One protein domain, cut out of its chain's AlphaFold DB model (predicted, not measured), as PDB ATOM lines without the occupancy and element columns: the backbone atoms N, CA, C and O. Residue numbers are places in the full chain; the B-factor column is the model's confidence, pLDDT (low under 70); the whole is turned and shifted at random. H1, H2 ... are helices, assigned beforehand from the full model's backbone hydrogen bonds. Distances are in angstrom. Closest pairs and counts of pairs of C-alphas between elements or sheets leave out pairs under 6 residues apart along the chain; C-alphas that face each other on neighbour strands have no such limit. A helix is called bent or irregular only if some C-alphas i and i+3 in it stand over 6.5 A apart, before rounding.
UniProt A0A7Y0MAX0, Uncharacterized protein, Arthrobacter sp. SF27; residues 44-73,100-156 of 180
ATOM      1  N   ASP A  44      25.855   7.839  58.163       78.69
ATOM      2  CA  ASP A  44      26.401   6.810  57.271       78.69
ATOM      3  C   ASP A  44      25.319   6.157  56.401       78.69
ATOM      4  O   ASP A  44      25.520   5.955  55.204       78.69
ATOM      5  N   ALA A  45      24.132   5.913  56.968       82.19
ATOM      6  CA  ALA A  45      22.993   5.374  56.225       82.19
ATOM      7  C   ALA A  45      22.485   6.365  55.166       82.19
ATOM      8  O   ALA A  45      22.128   5.962  54.062       82.19
ATOM      9  N   TYR A  46      22.496   7.665  55.477       81.81
ATOM     10  CA  TYR A  46      22.174   8.709  54.506       81.81
ATOM     11  C   TYR A  46      23.174   8.722  53.342       81.81
ATOM     12  O   TYR A  46      22.760   8.748  52.186       81.81
ATOM     13  N   ARG A  47      24.482   8.646  53.622       81.44
ATOM     14  CA  ARG A  47      25.519   8.627  52.575       81.44
ATOM     15  C   ARG A  47      25.389   7.400  51.682       81.44
ATOM     16  O   ARG A  47      25.411   7.536  50.462       81.44
ATOM     17  N   ALA A  48      25.187   6.227  52.284       84.56
ATOM     18  CA  ALA A  48      24.949   4.994  51.543       84.56
ATOM     19  C   ALA A  48      23.716   5.116  50.633       84.56
ATOM     20  O   ALA A  48      23.785   4.745  49.465       84.56
ATOM     21  N   ALA A  49      22.620   5.700  51.127       86.00
ATOM     22  CA  ALA A  49      21.413   5.913  50.332       86.00
ATOM     23  C   ALA A  49      21.639   6.879  49.155       86.00
ATOM     24  O   ALA A  49      21.202   6.587  48.045       86.00
ATOM     25  N   VAL A  50      22.348   7.996  49.363       85.88
ATOM     26  CA  VAL A  50      22.657   8.961  48.291       85.88
ATOM     27  C   VAL A  50      23.500   8.309  47.197       85.88
ATOM     28  O   VAL A  50      23.136   8.378  46.025       85.88
ATOM     29  N   TRP A  51      24.586   7.624  47.563       86.75
ATOM     30  CA  TRP A  51      25.447   6.960  46.581       86.75
ATOM     31  C   TRP A  51      24.749   5.801  45.870       86.75
ATOM     32  O   TRP A  51      24.980   5.601  44.682       86.75
ATOM     33  N   LEU A  52      23.845   5.091  46.549       90.25
ATOM     34  CA  LEU A  52      23.028   4.053  45.926       90.25
ATOM     35  C   LEU A  52      22.085   4.643  44.868       90.25
ATOM     36  O   LEU A  52      22.002   4.110  43.765       90.25
ATOM     37  N   VAL A  53      21.430   5.771  45.156       86.94
ATOM     38  CA  VAL A  53      20.579   6.467  44.176       86.94
ATOM     39  C   VAL A  53      21.402   6.958  42.983       86.94
ATOM     40  O   VAL A  53      21.006   6.737  41.841       86.94
ATOM     41  N   VAL A  54      22.566   7.567  43.225       87.44
ATOM     42  CA  VAL A  54      23.468   8.025  42.154       87.44
ATOM     43  C   VAL A  54      23.936   6.851  41.290       87.44
ATOM     44  O   VAL A  54      23.918   6.962  40.068       87.44
ATOM     45  N   ALA A  55      24.294   5.715  41.895       85.00
ATOM     46  CA  ALA A  55      24.720   4.521  41.170       85.00
ATOM     47  C   ALA A  55      23.600   3.953  40.287       85.00
ATOM     48  O   ALA A  55      23.828   3.659  39.115       85.00
ATOM     49  N   VAL A  56      22.375   3.857  40.815       88.94
ATOM     50  CA  VAL A  56      21.211   3.398  40.042       88.94
ATOM     51  C   VAL A  56      20.933   4.342  38.871       88.94
ATOM     52  O   VAL A  56      20.753   3.883  37.745       88.94
ATOM     53  N   LEU A  57      20.954   5.659  39.096       81.75
ATOM     54  CA  LEU A  57      20.749   6.643  38.031       81.75
ATOM     55  C   LEU A  57      21.866   6.606  36.983       81.75
ATOM     56  O   LEU A  57      21.574   6.717  35.796       81.75
ATOM     57  N   ALA A  58      23.119   6.399  37.388       81.62
ATOM     58  CA  ALA A  58      24.238   6.247  36.464       81.62
ATOM     59  C   ALA A  58      24.070   5.016  35.562       81.62
ATOM     60  O   ALA A  58      24.285   5.118  34.356       81.62
ATOM     61  N   ILE A  59      23.623   3.882  36.118       83.38
ATOM     62  CA  ILE A  59      23.307   2.671  35.343       83.38
ATOM     63  C   ILE A  59      22.180   2.963  34.348       83.38
ATOM     64  O   ILE A  59      22.304   2.646  33.167       83.38
ATOM     65  N   ILE A  60      21.101   3.612  34.792       82.19
ATOM     66  CA  ILE A  60      19.985   3.971  33.908       82.19
ATOM     67  C   ILE A  60      20.467   4.888  32.783       82.19
ATOM     68  O   ILE A  60      20.180   4.611  31.626       82.19
ATOM     69  N   VAL A  61      21.235   5.937  33.081       78.94
ATOM     70  CA  VAL A  61      21.776   6.852  32.065       78.94
ATOM     71  C   VAL A  61      22.708   6.126  31.098       78.94
ATOM     72  O   VAL A  61      22.642   6.377  29.898       78.94
ATOM     73  N   TRP A  62      23.526   5.193  31.581       80.38
ATOM     74  CA  TRP A  62      24.415   4.400  30.737       80.38
ATOM     75  C   TRP A  62      23.653   3.584  29.685       80.38
ATOM     76  O   TRP A  62      24.041   3.569  28.515       80.38
ATOM     77  N   PHE A  63      22.548   2.944  30.083       79.94
ATOM     78  CA  PHE A  63      21.762   2.084  29.194       79.94
ATOM     79  C   PHE A  63      20.660   2.816  28.417       79.94
ATOM     80  O   PHE A  63      20.334   2.404  27.308       79.94
ATOM     81  N   ALA A  64      20.094   3.892  28.962       72.56
ATOM     82  CA  ALA A  64      18.955   4.596  28.373       72.56
ATOM     83  C   ALA A  64      19.352   5.792  27.498       72.56
ATOM     84  O   ALA A  64      18.566   6.207  26.647       72.56
ATOM     85  N   ALA A  65      20.547   6.364  27.675       64.75
ATOM     86  CA  ALA A  65      20.970   7.477  26.834       64.75
ATOM     87  C   ALA A  65      21.354   6.983  25.426       64.75
ATOM     88  O   ALA A  65      22.062   5.973  25.302       64.75
ATOM     89  N   PRO A  66      20.942   7.697  24.364       58.44
ATOM     90  CA  PRO A  66      21.243   7.313  22.990       58.44
ATOM     91  C   PRO A  66      22.760   7.206  22.761       58.44
ATOM     92  O   PRO A  66      23.536   8.060  23.200       58.44
ATOM     93  N   GLN A  67      23.180   6.117  22.105       58.16
ATOM     94  CA  GLN A  67      24.534   6.004  21.557       58.16
ATOM     95  C   GLN A  67      24.629   7.068  20.453       58.16
ATOM     96  O   GLN A  67      23.799   7.078  19.546       58.16
ATOM     97  N   GLY A  68      25.601   7.970  20.527       52.25
ATOM     98  CA  GLY A  68      25.945   8.821  19.387       52.25
ATOM     99  C   GLY A  68      26.435   7.924  18.256       52.25
ATOM    100  O   GLY A  68      26.940   6.839  18.549       52.25
ATOM    101  N   GLY A  69      26.227   8.340  17.002       48.91
ATOM    102  CA  GLY A  69      26.447   7.536  15.791       48.91
ATOM    103  C   GLY A  69      27.637   6.569  15.871       48.91
ATOM    104  O   GLY A  69      28.718   6.929  16.334       48.91
ATOM    105  N   SER A  70      27.400   5.324  15.454       44.53
ATOM    106  CA  SER A  70      28.341   4.212  15.585       44.53
ATOM    107  C   SER A  70      29.662   4.505  14.870       44.53
ATOM    108  O   SER A  70      29.679   4.868  13.697       44.53
ATOM    109  N   ALA A  71      30.789   4.261  15.545       49.19
ATOM    110  CA  ALA A  71      32.126   4.326  14.947       49.19
ATOM    111  C   ALA A  71      32.298   3.382  13.733       49.19
ATOM    112  O   ALA A  71      33.207   3.575  12.927       49.19
ATOM    113  N   ALA A  72      31.420   2.381  13.581       46.62
ATOM    114  CA  ALA A  72      31.433   1.444  12.459       46.62
ATOM    115  C   ALA A  72      31.196   2.125  11.098       46.62
ATOM    116  O   ALA A  72      31.814   1.715  10.114       46.62
ATOM    117  N   ASP A  73      30.394   3.197  11.056       51.00
ATOM    118  CA  ASP A  73      30.046   3.903   9.813       51.00
ATOM    119  C   ASP A  73      31.252   4.639   9.191       51.00
ATOM    120  O   ASP A  73      31.274   4.911   7.993       51.00
ATOM    121  N   VAL A 100      55.992  18.132  -3.250       56.16
ATOM    122  CA  VAL A 100      54.693  18.692  -3.665       56.16
ATOM    123  C   VAL A 100      53.577  17.666  -3.451       56.16
ATOM    124  O   VAL A 100      52.496  18.024  -2.988       56.16
ATOM    125  N   VAL A 101      53.863  16.380  -3.691       54.50
ATOM    126  CA  VAL A 101      52.922  15.271  -3.447       54.50
ATOM    127  C   VAL A 101      52.628  15.113  -1.949       54.50
ATOM    128  O   VAL A 101      51.467  15.009  -1.564       54.50
ATOM    129  N   ASN A 102      53.643  15.225  -1.084       55.75
ATOM    130  CA  ASN A 102      53.445  15.260   0.370       55.75
ATOM    131  C   ASN A 102      52.608  16.470   0.825       55.75
ATOM    132  O   ASN A 102      51.809  16.345   1.748       55.75
ATOM    133  N   GLY A 103      52.746  17.632   0.177       59.03
ATOM    134  CA  GLY A 103      51.923  18.811   0.469       59.03
ATOM    135  C   GLY A 103      50.448  18.620   0.103       59.03
ATOM    136  O   GLY A 103      49.572  19.007   0.873       59.03
ATOM    137  N   TRP A 104      50.173  17.972  -1.033       64.38
ATOM    138  CA  TRP A 104      48.811  17.625  -1.454       64.38
ATOM    139  C   TRP A 104      48.200  16.550  -0.550       64.38
ATOM    140  O   TRP A 104      47.058  16.685  -0.128       64.38
ATOM    141  N   PHE A 105      48.990  15.554  -0.139       61.91
ATOM    142  CA  PHE A 105      48.556  14.549   0.831       61.91
ATOM    143  C   PHE A 105      48.211  15.158   2.199       61.91
ATOM    144  O   PHE A 105      47.196  14.802   2.798       61.91
ATOM    145  N   VAL A 106      49.018  16.101   2.697       65.94
ATOM    146  CA  VAL A 106      48.720  16.833   3.941       65.94
ATOM    147  C   VAL A 106      47.458  17.688   3.785       65.94
ATOM    148  O   VAL A 106      46.619  17.707   4.684       65.94
ATOM    149  N   ALA A 107      47.282  18.353   2.642       64.62
ATOM    150  CA  ALA A 107      46.072  19.124   2.357       64.62
ATOM    151  C   ALA A 107      44.812  18.239   2.293       64.62
ATOM    152  O   ALA A 107      43.779  18.639   2.824       64.62
ATOM    153  N   ASP A 108      44.912  17.029   1.738       61.91
ATOM    154  CA  ASP A 108      43.807  16.063   1.656       61.91
ATOM    155  C   ASP A 108      43.516  15.351   2.985       61.91
ATOM    156  O   ASP A 108      42.385  14.935   3.238       61.91
ATOM    157  N   THR A 109      44.502  15.226   3.878       64.38
ATOM    158  CA  THR A 109      44.298  14.588   5.191       64.38
ATOM    159  C   THR A 109      43.719  15.526   6.245       64.38
ATOM    160  O   THR A 109      43.058  15.047   7.167       64.38
ATOM    161  N   ILE A 110      43.888  16.847   6.117       72.50
ATOM    162  CA  ILE A 110      43.303  17.830   7.048       72.50
ATOM    163  C   ILE A 110      41.764  17.724   7.132       72.50
ATOM    164  O   ILE A 110      41.253  17.671   8.253       72.50
ATOM    165  N   PRO A 111      41.004  17.647   6.020       68.38
ATOM    166  CA  PRO A 111      39.556  17.439   6.055       68.38
ATOM    167  C   PRO A 111      39.154  16.150   6.774       68.38
ATOM    168  O   PRO A 111      38.265  16.176   7.622       68.38
ATOM    169  N   VAL A 112      39.859  15.044   6.512       69.25
ATOM    170  CA  VAL A 112      39.587  13.741   7.143       69.25
ATOM    171  C   VAL A 112      39.848  13.796   8.652       69.25
ATOM    172  O   VAL A 112      39.030  13.326   9.441       69.25
ATOM    173  N   LEU A 113      40.946  14.427   9.081       68.00
ATOM    174  CA  LEU A 113      41.232  14.647  10.503       68.00
ATOM    175  C   LEU A 113      40.208  15.580  11.162       68.00
ATOM    176  O   LEU A 113      39.833  15.377  12.320       68.00
ATOM    177  N   SER A 114      39.749  16.603  10.438       64.31
ATOM    178  CA  SER A 114      38.728  17.540  10.908       64.31
ATOM    179  C   SER A 114      37.386  16.837  11.114       64.31
ATOM    180  O   SER A 114      36.747  17.039  12.146       64.31
ATOM    181  N   GLU A 115      36.974  15.967  10.192       65.00
ATOM    182  CA  GLU A 115      35.762  15.153  10.333       65.00
ATOM    183  C   GLU A 115      35.877  14.144  11.477       65.00
ATOM    184  O   GLU A 115      34.955  14.038  12.283       65.00
ATOM    185  N   GLN A 116      37.025  13.473  11.628       65.25
ATOM    186  CA  GLN A 116      37.270  12.587  12.768       65.25
ATOM    187  C   GLN A 116      37.193  13.338  14.097       65.25
ATOM    188  O   GLN A 116      36.572  12.857  15.042       65.25
ATOM    189  N   THR A 117      37.777  14.535  14.173       66.94
ATOM    190  CA  THR A 117      37.747  15.366  15.384       66.94
ATOM    191  C   THR A 117      36.330  15.858  15.679       66.94
ATOM    192  O   THR A 117      35.872  15.776  16.820       66.94
ATOM    193  N   ALA A 118      35.590  16.303  14.661       58.84
ATOM    194  CA  ALA A 118      34.195  16.719  14.796       58.84
ATOM    195  C   ALA A 118      33.278  15.554  15.213       58.84
ATOM    196  O   ALA A 118      32.394  15.725  16.058       58.84
ATOM    197  N   ALA A 119      33.520  14.353  14.687       55.56
ATOM    198  CA  ALA A 119      32.821  13.133  15.070       55.56
ATOM    199  C   ALA A 119      33.175  12.705  16.501       55.56
ATOM    200  O   ALA A 119      32.281  12.346  17.266       55.56
ATOM    201  N   LEU A 120      34.445  12.823  16.911       60.66
ATOM    202  CA  LEU A 120      34.868  12.562  18.285       60.66
ATOM    203  C   LEU A 120      34.155  13.508  19.250       60.66
ATOM    204  O   LEU A 120      33.563  13.049  20.224       60.66
ATOM    205  N   HIS A 121      34.133  14.806  18.939       58.12
ATOM    206  CA  HIS A 121      33.405  15.811  19.709       58.12
ATOM    207  C   HIS A 121      31.906  15.514  19.764       58.12
ATOM    208  O   HIS A 121      31.307  15.621  20.828       58.12
ATOM    209  N   THR A 122      31.305  15.076  18.660       56.19
ATOM    210  CA  THR A 122      29.889  14.686  18.619       56.19
ATOM    211  C   THR A 122      29.622  13.420  19.438       56.19
ATOM    212  O   THR A 122      28.606  13.340  20.122       56.19
ATOM    213  N   SER A 123      30.543  12.452  19.445       55.81
ATOM    214  CA  SER A 123      30.432  11.217  20.233       55.81
ATOM    215  C   SER A 123      30.661  11.449  21.731       55.81
ATOM    216  O   SER A 123      29.948  10.886  22.558       55.81
ATOM    217  N   LEU A 124      31.598  12.331  22.094       58.53
ATOM    218  CA  LEU A 124      31.891  12.720  23.475       58.53
ATOM    219  C   LEU A 124      30.786  13.611  24.043       58.53
ATOM    220  O   LEU A 124      30.455  13.514  25.224       58.53
ATOM    221  N   ASN A 125      30.190  14.447  23.193       57.03
ATOM    222  CA  ASN A 125      29.012  15.238  23.525       57.03
ATOM    223  C   ASN A 125      27.708  14.441  23.355       57.03
ATOM    224  O   ASN A 125      26.630  14.935  23.689       57.03
ATOM    225  N   SER A 126      27.787  13.193  22.877       58.84
ATOM    226  CA  SER A 126      26.658  12.279  22.905       58.84
ATOM    227  C   SER A 126      26.298  12.056  24.361       58.84
ATOM    228  O   SER A 126      27.138  11.631  25.151       58.84
ATOM    229  N   GLY A 127      25.058  12.386  24.721       60.41
ATOM    230  CA  GLY A 127      24.651  12.842  26.054       60.41
ATOM    231  C   GLY A 127      25.043  12.003  27.278       60.41
ATOM    232  O   GLY A 127      24.857  12.477  28.388       60.41
ATOM    233  N   ARG A 128      25.611  10.804  27.131       70.62
ATOM    234  CA  ARG A 128      26.074   9.912  28.205       70.62
ATOM    235  C   ARG A 128      27.148  10.528  29.094       70.62
ATOM    236  O   ARG A 128      26.935  10.642  30.295       70.62
ATOM    237  N   ILE A 129      28.287  10.921  28.522       75.94
ATOM    238  CA  ILE A 129      29.430  11.439  29.293       75.94
ATOM    239  C   ILE A 129      29.062  12.733  30.040       75.94
ATOM    240  O   ILE A 129      29.249  12.767  31.260       75.94
ATOM    241  N   PRO A 130      28.481  13.765  29.391       75.75
ATOM    242  CA  PRO A 130      28.063  14.968  30.109       75.75
ATOM    243  C   PRO A 130      26.951  14.693  31.136       75.75
ATOM    244  O   PRO A 130      26.981  15.275  32.220       75.75
ATOM    245  N   SER A 131      26.016  13.768  30.870       70.38
ATOM    246  CA  SER A 131      24.977  13.404  31.852       70.38
ATOM    247  C   SER A 131      25.547  12.693  33.079       70.38
ATOM    248  O   SER A 131      25.110  12.966  34.194       70.38
ATOM    249  N   LEU A 132      26.536  11.810  32.904       80.75
ATOM    250  CA  LEU A 132      27.218  11.151  34.019       80.75
ATOM    251  C   LEU A 132      28.034  12.143  34.849       80.75
ATOM    252  O   LEU A 132      27.976  12.090  36.075       80.75
ATOM    253  N   MET A 133      28.738  13.075  34.200       82.00
ATOM    254  CA  MET A 133      29.440  14.168  34.881       82.00
ATOM    255  C   MET A 133      28.473  15.014  35.715       82.00
ATOM    256  O   MET A 133      28.726  15.264  36.892       82.00
ATOM    257  N   LEU A 134      27.327  15.389  35.142       79.25
ATOM    258  CA  LEU A 134      26.295  16.152  35.842       79.25
ATOM    259  C   LEU A 134      25.703  15.375  37.029       79.25
ATOM    260  O   LEU A 134      25.559  15.937  38.114       79.25
ATOM    261  N   LEU A 135      25.423  14.078  36.860       82.19
ATOM    262  CA  LEU A 135      24.984  13.191  37.946       82.19
ATOM    263  C   LEU A 135      26.010  13.115  39.076       82.19
ATOM    264  O   LEU A 135      25.637  13.148  40.248       82.19
ATOM    265  N   PHE A 136      27.293  13.038  38.732       86.19
ATOM    266  CA  PHE A 136      28.369  12.963  39.710       86.19
ATOM    267  C   PHE A 136      28.497  14.263  40.506       86.19
ATOM    268  O   PHE A 136      28.581  14.230  41.732       86.19
ATOM    269  N   VAL A 137      28.433  15.415  39.828       86.94
ATOM    270  CA  VAL A 137      28.429  16.734  40.477       86.94
ATOM    271  C   VAL A 137      27.214  16.881  41.390       86.94
ATOM    272  O   VAL A 137      27.358  17.294  42.539       86.94
ATOM    273  N   LEU A 138      26.025  16.484  40.929       83.12
ATOM    274  CA  LEU A 138      24.805  16.554  41.730       83.12
ATOM    275  C   LEU A 138      24.874  15.638  42.962       83.12
ATOM    276  O   LEU A 138      24.535  16.059  44.069       83.12
ATOM    277  N   GLY A 139      25.361  14.407  42.786       84.62
ATOM    278  CA  GLY A 139      25.600  13.460  43.874       84.62
ATOM    279  C   GLY A 139      26.602  13.992  44.897       84.62
ATOM    280  O   GLY A 139      26.364  13.916  46.103       84.62
ATOM    281  N   PHE A 140      27.685  14.613  44.427       87.31
ATOM    282  CA  PHE A 140      28.684  15.243  45.283       87.31
ATOM    283  C   PHE A 140      28.105  16.428  46.070       87.31
ATOM    284  O   PHE A 140      28.287  16.509  47.286       87.31
ATOM    285  N   CYS A 141      27.340  17.308  45.420       86.81
ATOM    286  CA  CYS A 141      26.636  18.401  46.092       86.81
ATOM    287  C   CYS A 141      25.674  17.885  47.175       86.81
ATOM    288  O   CYS A 141      25.620  18.455  48.267       86.81
ATOM    289  N   ALA A 142      24.955  16.787  46.915       82.75
ATOM    290  CA  ALA A 142      24.057  16.164  47.886       82.75
ATOM    291  C   ALA A 142      24.797  15.547  49.094       82.75
ATOM    292  O   ALA A 142      24.293  15.632  50.221       82.75
ATOM    293  N   ASP A 143      25.995  14.975  48.899       84.69
ATOM    294  CA  ASP A 143      26.852  14.500  50.002       84.69
ATOM    295  C   ASP A 143      27.330  15.678  50.863       84.69
ATOM    296  O   ASP A 143      27.174  15.655  52.086       84.69
ATOM    297  N   VAL A 144      27.836  16.749  50.240       86.44
ATOM    298  CA  VAL A 144      28.311  17.946  50.955       86.44
ATOM    299  C   VAL A 144      27.178  18.613  51.743       86.44
ATOM    300  O   VAL A 144      27.341  18.909  52.931       86.44
ATOM    301  N   ALA A 145      26.004  18.792  51.129       84.00
ATOM    302  CA  ALA A 145      24.828  19.341  51.801       84.00
ATOM    303  C   ALA A 145      24.382  18.458  52.979       84.00
ATOM    304  O   ALA A 145      24.102  18.958  54.071       84.00
ATOM    305  N   GLY A 146      24.389  17.134  52.794       83.06
ATOM    306  CA  GLY A 146      24.083  16.175  53.853       83.06
ATOM    307  C   GLY A 146      25.040  16.263  55.042       83.06
ATOM    308  O   GLY A 146      24.592  16.251  56.190       83.06
ATOM    309  N   ARG A 147      26.346  16.424  54.787       81.12
ATOM    310  CA  ARG A 147      27.365  16.612  55.836       81.12
ATOM    311  C   ARG A 147      27.131  17.898  56.627       81.12
ATOM    312  O   ARG A 147      27.202  17.868  57.853       81.12
ATOM    313  N   SER A 148      26.784  18.991  55.945       83.50
ATOM    314  CA  SER A 148      26.455  20.273  56.584       83.50
ATOM    315  C   SER A 148      25.226  20.163  57.501       83.50
ATOM    316  O   SER A 148      25.262  20.572  58.664       83.50
ATOM    317  N   ILE A 149      24.157  19.511  57.031       80.94
ATOM    318  CA  ILE A 149      22.926  19.314  57.815       80.94
ATOM    319  C   ILE A 149      23.167  18.387  59.013       80.94
ATOM    320  O   ILE A 149      22.656  18.645  60.107       80.94
ATOM    321  N   ALA A 150      23.942  17.315  58.831       78.12
ATOM    322  CA  ALA A 150      24.297  16.404  59.914       78.12
ATOM    323  C   ALA A 150      25.103  17.127  61.006       78.12
ATOM    324  O   ALA A 150      24.763  17.018  62.185       78.12
ATOM    325  N   ALA A 151      26.099  17.934  60.625       77.44
ATOM    326  CA  ALA A 151      26.897  18.724  61.560       77.44
ATOM    327  C   ALA A 151      26.048  19.742  62.347       77.44
ATOM    328  O   ALA A 151      26.152  19.819  63.574       77.44
ATOM    329  N   ALA A 152      25.139  20.458  61.674       77.12
ATOM    330  CA  ALA A 152      24.249  21.430  62.315       77.12
ATOM    331  C   ALA A 152      23.294  20.794  63.348       77.12
ATOM    332  O   ALA A 152      22.957  21.411  64.362       77.12
ATOM    333  N   ARG A 153      22.859  19.546  63.125       70.94
ATOM    334  CA  ARG A 153      21.984  18.815  64.060       70.94
ATOM    335  C   ARG A 153      22.734  18.311  65.293       70.94
ATOM    336  O   ARG A 153      22.190  18.371  66.399       70.94
ATOM    337  N   THR A 154      23.977  17.866  65.130       70.31
ATOM    338  CA  THR A 154      24.815  17.431  66.255       70.31
ATOM    339  C   THR A 154      25.172  18.609  67.170       70.31
ATOM    340  O   THR A 154      25.067  18.478  68.388       70.31
ATOM    341  N   GLY A 155      25.472  19.787  66.601       65.00
ATOM    342  CA  GLY A 155      25.769  21.009  67.366       65.00
ATOM    343  C   GLY A 155      24.615  21.479  68.261       65.00
ATOM    344  O   GLY A 155      24.810  21.709  69.452       65.00
ATOM    345  N   ARG A 156      23.380  21.503  67.739       60.34
ATOM    346  CA  ARG A 156      22.180  21.878  68.519       60.34
ATOM    347  C   ARG A 156      21.876  20.932  69.684       60.34
ATOM    348  O   ARG A 156      21.281  21.338  70.677       60.34
TER     349      ARG A 156
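Overview. This is residues 44 to 73 and 100 to 156 of the 180 residues of an uncharacterized protein of Arthrobacter sp. SF27 (UniProt A0A7Y0MAX0). Picture a long rod with a marked bend at the link between two helices: H2 and H3 follow each other nearly end to end through a tight link, at a steep tilt of 42 degrees, and H1 packs side by side with H3, running the opposite way. At one end residues 100 to 115 of H2 stick out, and at the other residues 151 to 156 of H3 do; from the end of H1, residues 65 to 73 go on as a tail without a named element. The printed part has 87 residues, with three named helices in the order H1, H2, H3, no named strand, and the class all helix. The whole is extended, with a radius of gyration of the C-alphas of 22.1 A, and spans 79 by 26 by 13 A.

Along the chain. Find C-alpha 44 at (26.401, 6.810, 57.271); there H1 begins, and it covers residues 44 to 64, 29.9 A from first to last C-alpha. After residue 73 the printed lines jump to C-alpha 100 at (54.693, 18.692, -3.665), where H2, residues 100 to 124, begins; it is 35.9 A long. H2 is neither bent nor irregular, but only just: C-alphas 108 and 111 are 6.3 A apart. H3, the longest helix with 29 residues, covers residues 128 to 156, measures 42.2 A and ends at C-alpha 156, (22.180, 21.878, 68.519).

Arrangement. Look first at H1 and H3, which touch, with 17 pairs of C-alphas within 8 A. Their closest C-alphas, those of Val 54 and Gly 139, are 6.1 A apart. Their lines stand at a shallow tilt of 12 degrees, and they run opposite ways. H2 and H3 are close but not clearly touching; their closest C-alphas, those of Leu 124 and Pro 130, are 8.0 A apart. These two run the same way at a steep tilt of 42 degrees, and their centres are 42.3 A apart. H1 and H2 are apart. In the backbones of H1 and H3 every O i to N i+4 pair is within hydrogen-bond range; in H2, 19 of 21 are.

Size, cuts and confidence. The two C-alphas farthest apart, those of Val 100 and Arg 156, are 79.2 A from each other. Without the stretches that stand free, the body has 65 residues and spans 51 by 19 by 11 A. Residues 74 to 99 are cut out and not printed, and C-alphas 73 and 100 are 31.7 A apart across this cut, which lies in the link from H1 to H2. The link from H2 to H3, with 3 residues, is tight. Read the B-factor column for the model's confidence: the mean pLDDT of the printed part is 71.8, and 38 residues are under 70, namely 65 to 73, 100 to 109, 111 to 127 and 155 to 156.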